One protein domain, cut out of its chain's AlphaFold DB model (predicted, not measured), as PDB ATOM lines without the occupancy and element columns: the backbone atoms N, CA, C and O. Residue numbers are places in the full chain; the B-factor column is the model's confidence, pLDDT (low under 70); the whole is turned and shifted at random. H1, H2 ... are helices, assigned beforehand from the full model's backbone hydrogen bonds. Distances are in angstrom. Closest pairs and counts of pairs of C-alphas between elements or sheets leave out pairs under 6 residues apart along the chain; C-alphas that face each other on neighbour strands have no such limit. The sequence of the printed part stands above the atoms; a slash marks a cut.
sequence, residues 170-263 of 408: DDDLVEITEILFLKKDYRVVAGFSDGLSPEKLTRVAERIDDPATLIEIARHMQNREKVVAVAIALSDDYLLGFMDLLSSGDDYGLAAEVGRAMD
ATOM      1  N   ASP A 170      -5.785 -33.115  44.788       93.69
ATOM      2  CA  ASP A 170      -7.128 -32.585  44.514       93.69
ATOM      3  C   ASP A 170      -8.039 -33.685  43.917       93.69
ATOM      4  O   ASP A 170      -9.204 -33.752  44.284       93.69
ATOM      5  N   ASP A 171      -7.506 -34.580  43.071       94.50
ATOM      6  CA  ASP A 171      -8.227 -35.713  42.458       94.50
ATOM      7  C   ASP A 171      -8.793 -36.669  43.515       94.50
ATOM      8  O   ASP A 171      -9.988 -36.950  43.504       94.50
ATOM      9  N   ASP A 172      -7.951 -37.093  44.463       92.81
ATOM     10  CA  ASP A 172      -8.350 -37.986  45.555       92.81
ATOM     11  C   ASP A 172      -9.480 -37.351  46.388       92.81
ATOM     12  O   ASP A 172     -10.434 -38.024  46.773       92.81
ATOM     13  N   LEU A 173      -9.405 -36.040  46.660       94.81
ATOM     14  CA  LEU A 173     -10.446 -35.330  47.413       94.81
ATOM     15  C   LEU A 173     -11.765 -35.233  46.645       94.81
ATOM     16  O   LEU A 173     -12.818 -35.356  47.268       94.81
ATOM     17  N   VAL A 174     -11.720 -35.007  45.330       93.75
ATOM     18  CA  VAL A 174     -12.920 -34.976  44.480       93.75
ATOM     19  C   VAL A 174     -13.601 -36.344  44.494       93.75
ATOM     20  O   VAL A 174     -14.780 -36.415  44.828       93.75
ATOM     21  N   GLU A 175     -12.853 -37.426  44.265       94.75
ATOM     22  CA  GLU A 175     -13.393 -38.793  44.241       94.75
ATOM     23  C   GLU A 175     -14.034 -39.183  45.588       94.75
ATOM     24  O   GLU A 175     -15.169 -39.659  45.641       94.75
ATOM     25  N   ILE A 176     -13.355 -38.900  46.708       94.81
ATOM     26  CA  ILE A 176     -13.902 -39.141  48.056       94.81
ATOM     27  C   ILE A 176     -15.166 -38.300  48.293       94.81
ATOM     28  O   ILE A 176     -16.134 -38.784  48.887       94.81
ATOM     29  N   THR A 177     -15.169 -37.043  47.841       92.81
ATOM     30  CA  THR A 177     -16.306 -36.129  48.013       92.81
ATOM     31  C   THR A 177     -17.529 -36.607  47.239       92.81
ATOM     32  O   THR A 177     -18.623 -36.612  47.799       92.81
ATOM     33  N   GLU A 178     -17.362 -37.065  45.999       92.06
ATOM     34  CA  GLU A 178     -18.443 -37.628  45.185       92.06
ATOM     35  C   GLU A 178     -19.077 -38.855  45.858       92.06
ATOM     36  O   GLU A 178     -20.303 -38.955  45.949       92.06
ATOM     37  N   ILE A 179     -18.260 -39.754  46.419       94.81
ATOM     38  CA  ILE A 179     -18.745 -40.942  47.140       94.81
ATOM     39  C   ILE A 179     -19.556 -40.545  48.379       94.81
ATOM     40  O   ILE A 179     -20.658 -41.057  48.596       94.81
ATOM     41  N   LEU A 180     -19.038 -39.622  49.197       93.25
ATOM     42  CA  LEU A 180     -19.748 -39.123  50.382       93.25
ATOM     43  C   LEU A 180     -21.033 -38.374  50.001       93.25
ATOM     44  O   LEU A 180     -22.050 -38.497  50.685       93.25
ATOM     45  N   PHE A 181     -21.022 -37.643  48.887       89.19
ATOM     46  CA  PHE A 181     -22.195 -36.946  48.375       89.19
ATOM     47  C   PHE A 181     -23.300 -37.921  47.949       89.19
ATOM     48  O   PHE A 181     -24.453 -37.754  48.354       89.19
ATOM     49  N   LEU A 182     -22.956 -38.986  47.214       92.75
ATOM     50  CA  LEU A 182     -23.898 -40.047  46.834       92.75
ATOM     51  C   LEU A 182     -24.514 -40.739  48.060       92.75
ATOM     52  O   LEU A 182     -25.695 -41.095  48.047       92.75
ATOM     53  N   LYS A 183     -23.739 -40.875  49.144       93.94
ATOM     54  CA  LYS A 183     -24.200 -41.395  50.444       93.94
ATOM     55  C   LYS A 183     -24.998 -40.374  51.270       93.94
ATOM     56  O   LYS A 183     -25.584 -40.745  52.284       93.94
ATOM     57  N   LYS A 184     -25.102 -39.121  50.808       94.12
ATOM     58  CA  LYS A 184     -25.731 -37.977  51.497       94.12
ATOM     59  C   LYS A 184     -25.051 -37.594  52.815       94.12
ATOM     60  O   LYS A 184     -25.674 -36.991  53.691       94.12
ATOM     61  N   ASP A 185     -23.758 -37.883  52.945       93.81
ATOM     62  CA  ASP A 185     -22.943 -37.565  54.120       93.81
ATOM     63  C   ASP A 185     -22.433 -36.110  54.089       93.81
ATOM     64  O   ASP A 185     -21.267 -35.815  54.355       93.81
ATOM     65  N   TYR A 186     -23.321 -35.156  53.793       90.81
ATOM     66  CA  TYR A 186     -22.964 -33.746  53.577       90.81
ATOM     67  C   TYR A 186     -22.285 -33.102  54.790       90.81
ATOM     68  O   TYR A 186     -21.394 -32.271  54.641       90.81
ATOM     69  N   ARG A 187     -22.666 -33.516  56.006       91.62
ATOM     70  CA  ARG A 187     -22.045 -33.035  57.251       91.62
ATOM     71  C   ARG A 187     -20.588 -33.461  57.385       91.62
ATOM     72  O   ARG A 187     -19.795 -32.706  57.940       91.62
ATOM     73  N   VAL A 188     -20.248 -34.656  56.903       92.69
ATOM     74  CA  VAL A 188     -18.873 -35.164  56.928       92.69
ATOM     75  C   VAL A 188     -18.032 -34.323  55.976       92.69
ATOM     76  O   VAL A 188     -17.034 -33.744  56.401       92.69
ATOM     77  N   VAL A 189     -18.491 -34.169  54.729       94.62
ATOM     78  CA  VAL A 189     -17.817 -33.342  53.717       94.62
ATOM     79  C   VAL A 189     -17.623 -31.912  54.219       94.62
ATOM     80  O   VAL A 189     -16.498 -31.425  54.239       94.62
ATOM     81  N   ALA A 190     -18.686 -31.273  54.716       93.44
ATOM     82  CA  ALA A 190     -18.628 -29.909  55.229       93.44
ATOM     83  C   ALA A 190     -17.632 -29.740  56.385       93.44
ATOM     84  O   ALA A 190     -16.880 -28.767  56.408       93.44
ATOM     85  N   GLY A 191     -17.571 -30.708  57.307       91.62
ATOM     86  CA  GLY A 191     -16.601 -30.692  58.399       91.62
ATOM     87  C   GLY A 191     -15.151 -30.709  57.906       91.62
ATOM     88  O   GLY A 191     -14.305 -30.007  58.461       91.62
ATOM     89  N   PHE A 192     -14.852 -31.460  56.841       94.12
ATOM     90  CA  PHE A 192     -13.531 -31.429  56.207       94.12
ATOM     91  C   PHE A 192     -13.294 -30.139  55.423       94.12
ATOM     92  O   PHE A 192     -12.214 -29.558  55.538       94.12
ATOM     93  N   SER A 193     -14.294 -29.639  54.693       94.56
ATOM     94  CA  SER A 193     -14.226 -28.354  53.985       94.56
ATOM     95  C   SER A 193     -13.922 -27.187  54.934       94.56
ATOM     96  O   SER A 193     -13.127 -26.307  54.600       94.56
ATOM     97  N   ASP A 194     -14.466 -27.204  56.154       91.88
ATOM     98  CA  ASP A 194     -14.151 -26.223  57.198       91.88
ATOM     99  C   ASP A 194     -12.675 -26.261  57.633       91.88
ATOM    100  O   ASP A 194     -12.146 -25.234  58.065       91.88
ATOM    101  N   GLY A 195     -11.987 -27.395  57.483       89.56
ATOM    102  CA  GLY A 195     -10.565 -27.560  57.796       89.56
ATOM    103  C   GLY A 195      -9.602 -27.181  56.664       89.56
ATOM    104  O   GLY A 195      -8.430 -26.931  56.941       89.56
ATOM    105  N   LEU A 196     -10.075 -27.109  55.417       93.12
ATOM    106  CA  LEU A 196      -9.243 -26.815  54.244       93.12
ATOM    107  C   LEU A 196      -8.887 -25.329  54.115       93.12
ATOM    108  O   LEU A 196      -9.646 -24.449  54.544       93.12
ATOM    109  N   SER A 197      -7.757 -25.037  53.472       94.44
ATOM    110  CA  SER A 197      -7.439 -23.675  53.025       94.44
ATOM    111  C   SER A 197      -8.452 -23.185  51.972       94.44
ATOM    112  O   SER A 197      -8.974 -23.997  51.199       94.44
ATOM    113  N   PRO A 198      -8.757 -21.871  51.903       92.50
ATOM    114  CA  PRO A 198      -9.647 -21.326  50.876       92.50
ATOM    115  C   PRO A 198      -9.189 -21.666  49.452       92.50
ATOM    116  O   PRO A 198     -10.010 -21.993  48.597       92.50
ATOM    117  N   GLU A 199      -7.880 -21.659  49.199       93.94
ATOM    118  CA  GLU A 199      -7.301 -21.952  47.889       93.94
ATOM    119  C   GLU A 199      -7.510 -23.418  47.499       93.94
ATOM    120  O   GLU A 199      -7.841 -23.718  46.352       93.94
ATOM    121  N   LYS A 200      -7.316 -24.344  48.445       93.56
ATOM    122  CA  LYS A 200      -7.554 -25.776  48.234       93.56
ATOM    123  C   LYS A 200      -9.034 -26.063  48.020       93.56
ATOM    124  O   LYS A 200      -9.381 -26.763  47.072       93.56
ATOM    125  N   LEU A 201      -9.890 -25.491  48.866       94.50
ATOM    126  CA  LEU A 201     -11.335 -25.667  48.779       94.50
ATOM    127  C   LEU A 201     -11.886 -25.126  47.453       94.50
ATOM    128  O   LEU A 201     -12.692 -25.805  46.830       94.50
ATOM    129  N   THR A 202     -11.390 -23.978  46.975       92.75
ATOM    130  CA  THR A 202     -11.761 -23.422  45.660       92.75
ATOM    131  C   THR A 202     -11.390 -24.376  44.524       92.75
ATOM    132  O   THR A 202     -12.243 -24.700  43.705       92.75
ATOM    133  N   ARG A 203     -10.158 -24.908  44.498       92.06
ATOM    134  CA  ARG A 203      -9.742 -25.850  43.439       92.06
ATOM    135  C   ARG A 203     -10.551 -27.145  43.437       92.06
ATOM    136  O   ARG A 203     -10.868 -27.655  42.370       92.06
ATOM    137  N   VAL A 204     -10.868 -27.692  44.611       92.44
ATOM    138  CA  VAL A 204     -11.704 -28.901  44.714       92.44
ATOM    139  C   VAL A 204     -13.142 -28.593  44.283       92.44
ATOM    140  O   VAL A 204     -13.717 -29.354  43.513       92.44
ATOM    141  N   ALA A 205     -13.693 -27.455  44.709       90.94
ATOM    142  CA  ALA A 205     -15.028 -26.996  44.338       90.94
ATOM    143  C   ALA A 205     -15.205 -26.845  42.818       90.94
ATOM    144  O   ALA A 205     -16.170 -27.364  42.263       90.94
ATOM    145  N   GLU A 206     -14.254 -26.200  42.132       88.69
ATOM    146  CA  GLU A 206     -14.303 -26.033  40.671       88.69
ATOM    147  C   GLU A 206     -14.228 -27.362  39.915       88.69
ATOM    148  O   GLU A 206     -14.757 -27.477  38.816       88.69
ATOM    149  N   ARG A 207     -13.585 -28.378  40.497       90.31
ATOM    150  CA  ARG A 207     -13.471 -29.702  39.880       90.31
ATOM    151  C   ARG A 207     -14.702 -30.580  40.054       90.31
ATOM    152  O   ARG A 207     -14.906 -31.451  39.219       90.31
ATOM    153  N   ILE A 208     -15.469 -30.377  41.123       88.12
ATOM    154  CA  ILE A 208     -16.747 -31.071  41.332       88.12
ATOM    155  C   ILE A 208     -17.761 -30.645  40.259       88.12
ATOM    156  O   ILE A 208     -18.604 -31.443  39.871       88.12
ATOM    157  N   ASP A 209     -17.678 -29.397  39.781       84.50
ATOM    158  CA  ASP A 209     -18.500 -28.833  38.697       84.50
ATOM    159  C   ASP A 209     -20.029 -29.052  38.848       84.50
ATOM    160  O   ASP A 209     -20.778 -29.102  37.876       84.50
ATOM    161  N   ASP A 210     -20.519 -29.169  40.090       86.75
ATOM    162  CA  ASP A 210     -21.946 -29.327  40.399       86.75
ATOM    163  C   ASP A 210     -22.403 -28.313  41.466       86.75
ATOM    164  O   ASP A 210     -22.192 -28.524  42.669       86.75
ATOM    165  N   PRO A 211     -23.033 -27.197  41.048       87.38
ATOM    166  CA  PRO A 211     -23.541 -26.177  41.959       87.38
ATOM    167  C   PRO A 211     -24.519 -26.701  43.015       87.38
ATOM    168  O   PRO A 211     -24.530 -26.184  44.132       87.38
ATOM    169  N   ALA A 212     -25.319 -27.730  42.711       86.06
ATOM    170  CA  ALA A 212     -26.260 -28.289  43.681       86.06
ATOM    171  C   ALA A 212     -25.516 -29.001  44.818       86.06
ATOM    172  O   ALA A 212     -25.818 -28.773  45.993       86.06
ATOM    173  N   THR A 213     -24.494 -29.790  44.474       86.62
ATOM    174  CA  THR A 213     -23.613 -30.446  45.447       86.62
ATOM    175  C   THR A 213     -22.941 -29.442  46.379       86.62
ATOM    176  O   THR A 213     -22.989 -29.603  47.603       86.62
ATOM    177  N   LEU A 214     -22.354 -28.374  45.831       87.81
ATOM    178  CA  LEU A 214     -21.662 -27.386  46.660       87.81
ATOM    179  C   LEU A 214     -22.598 -26.602  47.574       87.81
ATOM    180  O   LEU A 214     -22.185 -26.239  48.675       87.81
ATOM    181  N   ILE A 215     -23.845 -26.355  47.167       88.88
ATOM    182  CA  ILE A 215     -24.829 -25.696  48.033       88.88
ATOM    183  C   ILE A 215     -25.162 -26.572  49.241       88.88
ATOM    184  O   ILE A 215     -25.166 -26.063  50.361       88.88
ATOM    185  N   GLU A 216     -25.380 -27.877  49.055       89.69
ATOM    186  CA  GLU A 216     -25.630 -28.780  50.188       89.69
ATOM    187  C   GLU A 216     -24.440 -28.820  51.154       89.69
ATOM    188  O   GLU A 216     -24.622 -28.736  52.369       89.69
ATOM    189  N   ILE A 217     -23.208 -28.861  50.635       90.31
ATOM    190  CA  ILE A 217     -22.000 -28.789  51.469       90.31
ATOM    191  C   ILE A 217     -21.950 -27.447  52.217       90.31
ATOM    192  O   ILE A 217     -21.799 -27.425  53.439       90.31
ATOM    193  N   ALA A 218     -22.145 -26.329  51.513       90.69
ATOM    194  CA  ALA A 218     -22.101 -24.982  52.078       90.69
ATOM    195  C   ALA A 218     -23.144 -24.750  53.187       90.69
ATOM    196  O   ALA A 218     -22.865 -24.018  54.137       90.69
ATOM    197  N   ARG A 219     -24.323 -25.385  53.108       89.06
ATOM    198  CA  ARG A 219     -25.356 -25.345  54.165       89.06
ATOM    199  C   ARG A 219     -24.925 -26.031  55.457       89.06
ATOM    200  O   ARG A 219     -25.430 -25.698  56.529       89.06
ATOM    201  N   HIS A 220     -24.029 -27.007  55.362       91.25
ATOM    202  CA  HIS A 220     -23.532 -27.761  56.506       91.25
ATOM    203  C   HIS A 220     -22.197 -27.242  57.050       91.25
ATOM    204  O   HIS A 220     -21.806 -27.651  58.144       91.25
ATOM    205  N   MET A 221     -21.522 -26.343  56.328       92.38
ATOM    206  CA  MET A 221     -20.286 -25.710  56.788       92.38
ATOM    207  C   MET A 221     -20.552 -24.757  57.955       92.38
ATOM    208  O   MET A 221     -21.518 -23.993  57.964       92.38
ATOM    209  N   GLN A 222     -19.656 -24.776  58.937       92.12
ATOM    210  CA  GLN A 222     -19.697 -23.886  60.094       92.12
ATOM    211  C   GLN A 222     -19.050 -22.535  59.784       92.12
ATOM    212  O   GLN A 222     -19.475 -21.507  60.316       92.12
ATOM    213  N   ASN A 223     -18.025 -22.511  58.926       91.12
ATOM    214  CA  ASN A 223     -17.316 -21.284  58.590       91.12
ATOM    215  C   ASN A 223     -17.984 -20.559  57.416       91.12
ATOM    216  O   ASN A 223     -17.633 -20.734  56.246       91.12
ATOM    217  N   ARG A 224     -18.938 -19.692  57.755       90.06
ATOM    218  CA  ARG A 224     -19.705 -18.931  56.771       90.06
ATOM    219  C   ARG A 224     -18.865 -17.957  55.945       90.06
ATOM    220  O   ARG A 224     -19.073 -17.836  54.741       90.06
ATOM    221  N   GLU A 225     -17.896 -17.299  56.572       92.12
ATOM    222  CA  GLU A 225     -16.982 -16.376  55.889       92.12
ATOM    223  C   GLU A 225     -16.158 -17.104  54.823       92.12
ATOM    224  O   GLU A 225     -15.971 -16.586  53.725       92.12
ATOM    225  N   LYS A 226     -15.733 -18.341  55.108       92.38
ATOM    226  CA  LYS A 226     -15.026 -19.191  54.145       92.38
ATOM    227  C   LYS A 226     -15.909 -19.575  52.961       92.38
ATOM    228  O   LYS A 226     -15.425 -19.528  51.836       92.38
ATOM    229  N   VAL A 227     -17.183 -19.905  53.185       92.94
ATOM    230  CA  VAL A 227     -18.137 -20.170  52.088       92.94
ATOM    231  C   VAL A 227     -18.216 -18.966  51.153       92.94
ATOM    232  O   VAL A 227     -18.100 -19.121  49.941       92.94
ATOM    233  N   VAL A 228     -18.359 -17.760  51.712       92.44
ATOM    234  CA  VAL A 228     -18.407 -16.520  50.926       92.44
ATOM    235  C   VAL A 228     -17.093 -16.293  50.178       92.44
ATOM    236  O   VAL A 228     -17.122 -16.036  48.978       92.44
ATOM    237  N   ALA A 229     -15.951 -16.436  50.858       91.94
ATOM    238  CA  ALA A 229     -14.623 -16.254  50.271       91.94
ATOM    239  C   ALA A 229     -14.340 -17.234  49.121       91.94
ATOM    240  O   ALA A 229     -13.765 -16.844  48.109       91.94
ATOM    241  N   VAL A 230     -14.766 -18.493  49.251       92.81
ATOM    242  CA  VAL A 230     -14.642 -19.485  48.178       92.81
ATOM    243  C   VAL A 230     -15.598 -19.161  47.041       92.81
ATOM    244  O   VAL A 230     -15.159 -19.129  45.901       92.81
ATOM    245  N   ALA A 231     -16.865 -18.840  47.318       91.56
ATOM    246  CA  ALA A 231     -17.837 -18.510  46.276       91.56
ATOM    247  C   ALA A 231     -17.365 -17.350  45.381       91.56
ATOM    248  O   ALA A 231     -17.462 -17.434  44.159       91.56
ATOM    249  N   ILE A 232     -16.778 -16.298  45.967       92.00
ATOM    250  CA  ILE A 232     -16.197 -15.190  45.193       92.00
ATOM    251  C   ILE A 232     -14.880 -15.558  44.489       92.00
ATOM    252  O   ILE A 232     -14.424 -14.794  43.646       92.00
ATOM    253  N   ALA A 233     -14.242 -16.679  44.811       91.44
ATOM    254  CA  ALA A 233     -13.025 -17.128  44.138       91.44
ATOM    255  C   ALA A 233     -13.308 -18.036  42.926       91.44
ATOM    256  O   ALA A 233     -12.444 -18.160  42.063       91.44
ATOM    257  N   LEU A 234     -14.508 -18.625  42.843       89.94
ATOM    258  CA  LEU A 234     -14.937 -19.488  41.732       89.94
ATOM    259  C   LEU A 234     -15.003 -18.718  40.408       89.94
ATOM    260  O   LEU A 234     -15.168 -17.498  40.404       89.94
ATOM    261  N   SER A 235     -14.943 -19.423  39.279       89.31
ATOM    262  CA  SER A 235     -15.189 -18.845  37.947       89.31
ATOM    263  C   SER A 235     -16.584 -18.199  37.792       89.31
ATOM    264  O   SER A 235     -17.530 -18.540  38.501       89.31
ATOM    265  N   ASP A 236     -16.736 -17.258  36.847       88.31
ATOM    266  CA  ASP A 236     -18.011 -16.544  36.608       88.31
ATOM    267  C   ASP A 236     -19.157 -17.483  36.190       88.31
ATOM    268  O   ASP A 236     -20.302 -17.254  36.576       88.31
ATOM    269  N   ASP A 237     -18.865 -18.535  35.422       85.69
ATOM    270  CA  ASP A 237     -19.879 -19.506  34.987       85.69
ATOM    271  C   ASP A 237     -20.362 -20.366  36.149       85.69
ATOM    272  O   ASP A 237     -21.567 -20.559  36.328       85.69
ATOM    273  N   TYR A 238     -19.427 -20.805  36.987       85.81
ATOM    274  CA  TYR A 238     -19.754 -21.590  38.162       85.81
ATOM    275  C   TYR A 238     -20.531 -20.762  39.190       85.81
ATOM    276  O   TYR A 238     -21.579 -21.177  39.692       85.81
ATOM    277  N   LEU A 239     -20.050 -19.546  39.464       88.88
ATOM    278  CA  LEU A 239     -20.717 -18.609  40.355       88.88
ATOM    279  C   LEU A 239     -22.140 -18.298  39.878       88.88
ATOM    280  O   LEU A 239     -23.035 -18.188  40.710       88.88
ATOM    281  N   LEU A 240     -22.377 -18.191  38.566       89.31
ATOM    282  CA  LEU A 240     -23.726 -17.996  38.040       89.31
ATOM    283  C   LEU A 240     -24.651 -19.162  38.403       89.31
ATOM    284  O   LEU A 240     -25.730 -18.914  38.932       89.31
ATOM    285  N   GLY A 241     -24.232 -20.409  38.162       88.31
ATOM    286  CA  GLY A 241     -25.030 -21.589  38.517       88.31
ATOM    287  C   GLY A 241     -25.301 -21.675  40.022       88.31
ATOM    288  O   GLY A 241     -26.426 -21.929  40.451       88.31
ATOM    289  N   PHE A 242     -24.286 -21.373  40.832       87.31
ATOM    290  CA  PHE A 242     -24.402 -21.316  42.287       87.31
ATOM    291  C   PHE A 242     -25.405 -20.243  42.742       87.31
ATOM    292  O   PHE A 242     -26.324 -20.519  43.513       87.31
ATOM    293  N   MET A 243     -25.284 -19.024  42.222       88.69
ATOM    294  CA  MET A 243     -26.162 -17.903  42.563       88.69
ATOM    295  C   MET A 243     -27.594 -18.101  42.061       88.69
ATOM    296  O   MET A 243     -28.533 -17.688  42.744       88.69
ATOM    297  N   ASP A 244     -27.780 -18.748  40.911       88.62
ATOM    298  CA  ASP A 244     -29.098 -19.071  40.364       88.62
ATOM    299  C   ASP A 244     -29.884 -20.011  41.292       88.62
ATOM    300  O   ASP A 244     -31.057 -19.762  41.603       88.62
ATOM    301  N   LEU A 245     -29.215 -21.045  41.808       86.88
ATOM    302  CA  LEU A 245     -29.798 -21.985  42.762       86.88
ATOM    303  C   LEU A 245     -30.069 -21.329  44.121       86.88
ATOM    304  O   LEU A 245     -31.179 -21.455  44.645       86.88
ATOM    305  N   LEU A 246     -29.115 -20.564  44.668       85.19
ATOM    306  CA  LEU A 246     -29.315 -19.857  45.941       85.19
ATOM    307  C   LEU A 246     -30.457 -18.835  45.879       85.19
ATOM    308  O   LEU A 246     -31.182 -18.651  46.854       85.19
ATOM    309  N   SER A 247     -30.643 -18.186  44.727       81.88
ATOM    310  CA  SER A 247     -31.705 -17.192  44.526       81.88
ATOM    311  C   SER A 247     -33.100 -17.817  44.380       81.88
ATOM    312  O   SER A 247     -34.107 -17.113  44.496       81.88
ATOM    313  N   SER A 248     -33.165 -19.133  44.150       77.75
ATOM    314  CA  SER A 248     -34.408 -19.897  43.973       77.75
ATOM    315  C   SER A 248     -34.896 -20.575  45.259       77.75
ATOM    316  O   SER A 248     -36.073 -20.915  45.351       77.75
ATOM    317  N   GLY A 249     -34.009 -20.786  46.236       72.56
ATOM    318  CA  GLY A 249     -34.295 -21.529  47.467       72.56
ATOM    319  C   GLY A 249     -34.407 -20.669  48.728       72.56
ATOM    320  O   GLY A 249     -34.525 -19.442  48.679       72.56
ATOM    321  N   ASP A 250     -34.334 -21.344  49.877       78.44
ATOM    322  CA  ASP A 250     -34.353 -20.724  51.211       78.44
ATOM    323  C   ASP A 250     -33.003 -20.076  51.588       78.44
ATOM    324  O   ASP A 250     -32.926 -19.272  52.517       78.44
ATOM    325  N   ASP A 251     -31.934 -20.347  50.829       82.81
ATOM    326  CA  ASP A 251     -30.569 -19.846  51.076       82.81
ATOM    327  C   ASP A 251     -30.322 -18.432  50.547       82.81
ATOM    328  O   ASP A 251     -29.191 -18.010  50.292       82.81
ATOM    329  N   TYR A 252     -31.393 -17.667  50.413       80.69
ATOM    330  CA  TYR A 252     -31.366 -16.328  49.865       80.69
ATOM    331  C   TYR A 252     -30.448 -15.373  50.661       80.69
ATOM    332  O   TYR A 252     -29.820 -14.470  50.105       80.69
ATOM    333  N   GLY A 253     -30.284 -15.631  51.965       82.75
ATOM    334  CA  GLY A 253     -29.295 -14.950  52.801       82.75
ATOM    335  C   GLY A 253     -27.845 -15.190  52.358       82.75
ATOM    336  O   GLY A 253     -27.056 -14.247  52.356       82.75
ATOM    337  N   LEU A 254     -27.496 -16.409  51.911       85.50
ATOM    338  CA  LEU A 254     -26.160 -16.698  51.365       85.50
ATOM    339  C   LEU A 254     -25.925 -15.952  50.061       85.50
ATOM    340  O   LEU A 254     -24.870 -15.342  49.897       85.50
ATOM    341  N   ALA A 255     -26.913 -15.966  49.160       87.56
ATOM    342  CA  ALA A 255     -26.824 -15.244  47.894       87.56
ATOM    343  C   ALA A 255     -26.507 -13.764  48.141       87.56
ATOM    344  O   ALA A 255     -25.628 -13.194  47.507       87.56
ATOM    345  N   ALA A 256     -27.160 -13.152  49.130       84.38
ATOM    346  CA  ALA A 256     -26.915 -11.768  49.510       84.38
ATOM    347  C   ALA A 256     -25.485 -11.511  49.999       84.38
ATOM    348  O   ALA A 256     -24.882 -10.495  49.663       84.38
ATOM    349  N   GLU A 257     -24.960 -12.405  50.837       88.19
ATOM    350  CA  GLU A 257     -23.616 -12.292  51.406       88.19
ATOM    351  C   GLU A 257     -22.541 -12.419  50.325       88.19
ATOM    352  O   GLU A 257     -21.686 -11.539  50.224       88.19
ATOM    353  N   VAL A 258     -22.641 -13.443  49.471       90.69
ATOM    354  CA  VAL A 258     -21.763 -13.619  48.299       90.69
ATOM    355  C   VAL A 258     -21.894 -12.421  47.366       90.69
ATOM    356  O   VAL A 258     -20.902 -11.809  46.979       90.69
ATOM    357  N   GLY A 259     -23.137 -12.033  47.093       89.12
ATOM    358  CA  GLY A 259     -23.529 -10.849  46.354       89.12
ATOM    359  C   GLY A 259     -22.768  -9.594  46.770       89.12
ATOM    360  O   GLY A 259     -22.088  -8.971  45.957       89.12
ATOM    361  N   ARG A 260     -22.841  -9.248  48.059       85.69
ATOM    362  CA  ARG A 260     -22.204  -8.055  48.636       85.69
ATOM    363  C   ARG A 260     -20.681  -8.136  48.712       85.69
ATOM    364  O   ARG A 260     -20.046  -7.086  48.720       85.69
ATOM    365  N   ALA A 261     -20.113  -9.336  48.795       89.62
ATOM    366  CA  ALA A 261     -18.667  -9.535  48.860       89.62
ATOM    367  C   ALA A 261     -17.971  -9.359  47.496       89.62
ATOM    368  O   ALA A 261     -16.770  -9.098  47.454       89.62
ATOM    369  N   MET A 262     -18.708  -9.484  46.388       90.56
ATOM    370  CA  MET A 262     -18.183  -9.246  45.041       90.56
ATOM    371  C   MET A 262     -17.941  -7.763  44.742       90.56
ATOM    372  O   MET A 262     -18.629  -6.876  45.251       90.56
ATOM    373  N   ASP A 263     -17.018  -7.497  43.817       89.00
ATOM    374  CA  ASP A 263     -16.885  -6.181  43.204       89.00
ATOM    375  C   ASP A 263     -18.091  -5.844  42.308       89.00
ATOM    376  O   ASP A 263     -18.818  -6.712  41.816       89.00
TER     377      ASP A 263
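What this domain is: This is residues 170 to 263 of the 408 residues of the protein "MgtE_N domain-containing protein" of Desulfococcus oleovorans (strain DSM 6200 / JCM 39069 / Hxd3) (UniProt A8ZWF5). Seven helices wind in stacked turns into a compact solenoid: H1, H3, H5 and H7 form one curved row, H2, H4 and H6 a second, and each helix packs crosswise on the next but one. The helical hairpin H1 and H2 makes one end, the hairpin H6 and H7 the other, with H4 and H5 nearest the middle. The 94 printed residues, with seven named helices in order H1 to H7 and no named strand, are all helix in class. The whole is compact, radius of gyration of the C-alphas 12.1 A, and spans 33 by 25 by 23 A.

Where its parts are: H1, residues 170 to 182, begins at C-alpha 170 (-7.128, -32.585, 44.514) and is 18.5 A long. H2 is residues 186 to 195, H3 198 to 208, H4 211 to 220 and H5 224 to 231. H6, residues 236 to 248, is 18.3 A long. H7, residues 252 to 261, ends at C-alpha 261 (-18.667, -9.535, 48.860).

How they stand to each other: H1 touches H2 with residues 177 to 181 alone, closest C-alphas Thr 177 and Val 189, 6.5 A, at a shallow tilt of 28 degrees, opposite ways. H1 touches H3 at 62 degrees, a steep tilt, closest C-alphas Asp 170 and Val 204, 5.9 A. H2 touches H4, about perpendicular at 77 degrees, closest C-alphas Ala 190 and Ile 217, 5.2 A. H3 touches H5, closest C-alphas Thr 202 and Val 230, 5.5 A. H4 touches H6, closest C-alphas Pro 211 and Phe 242, 4.9 A. H5 touches H7, closest C-alphas Val 228 and Val 258, 5.2 A. H6 touches H7 with residues 243 to 247 alone, closest C-alphas Leu 246 and Ala 255, 5.6 A. H1 and H7 are apart. Every O i to N i+4 pair is within hydrogen-bond range in H1, H3, H5, H6 and H7; in H2 and in H4 it is 5 of 6.

The domain as a whole: The C-alphas farthest apart, Lys 183 and Asp 263, are 36.7 A apart. The printed part has no cut, its six links between helices are tight, and no printed residue is under 70 in pLDDT.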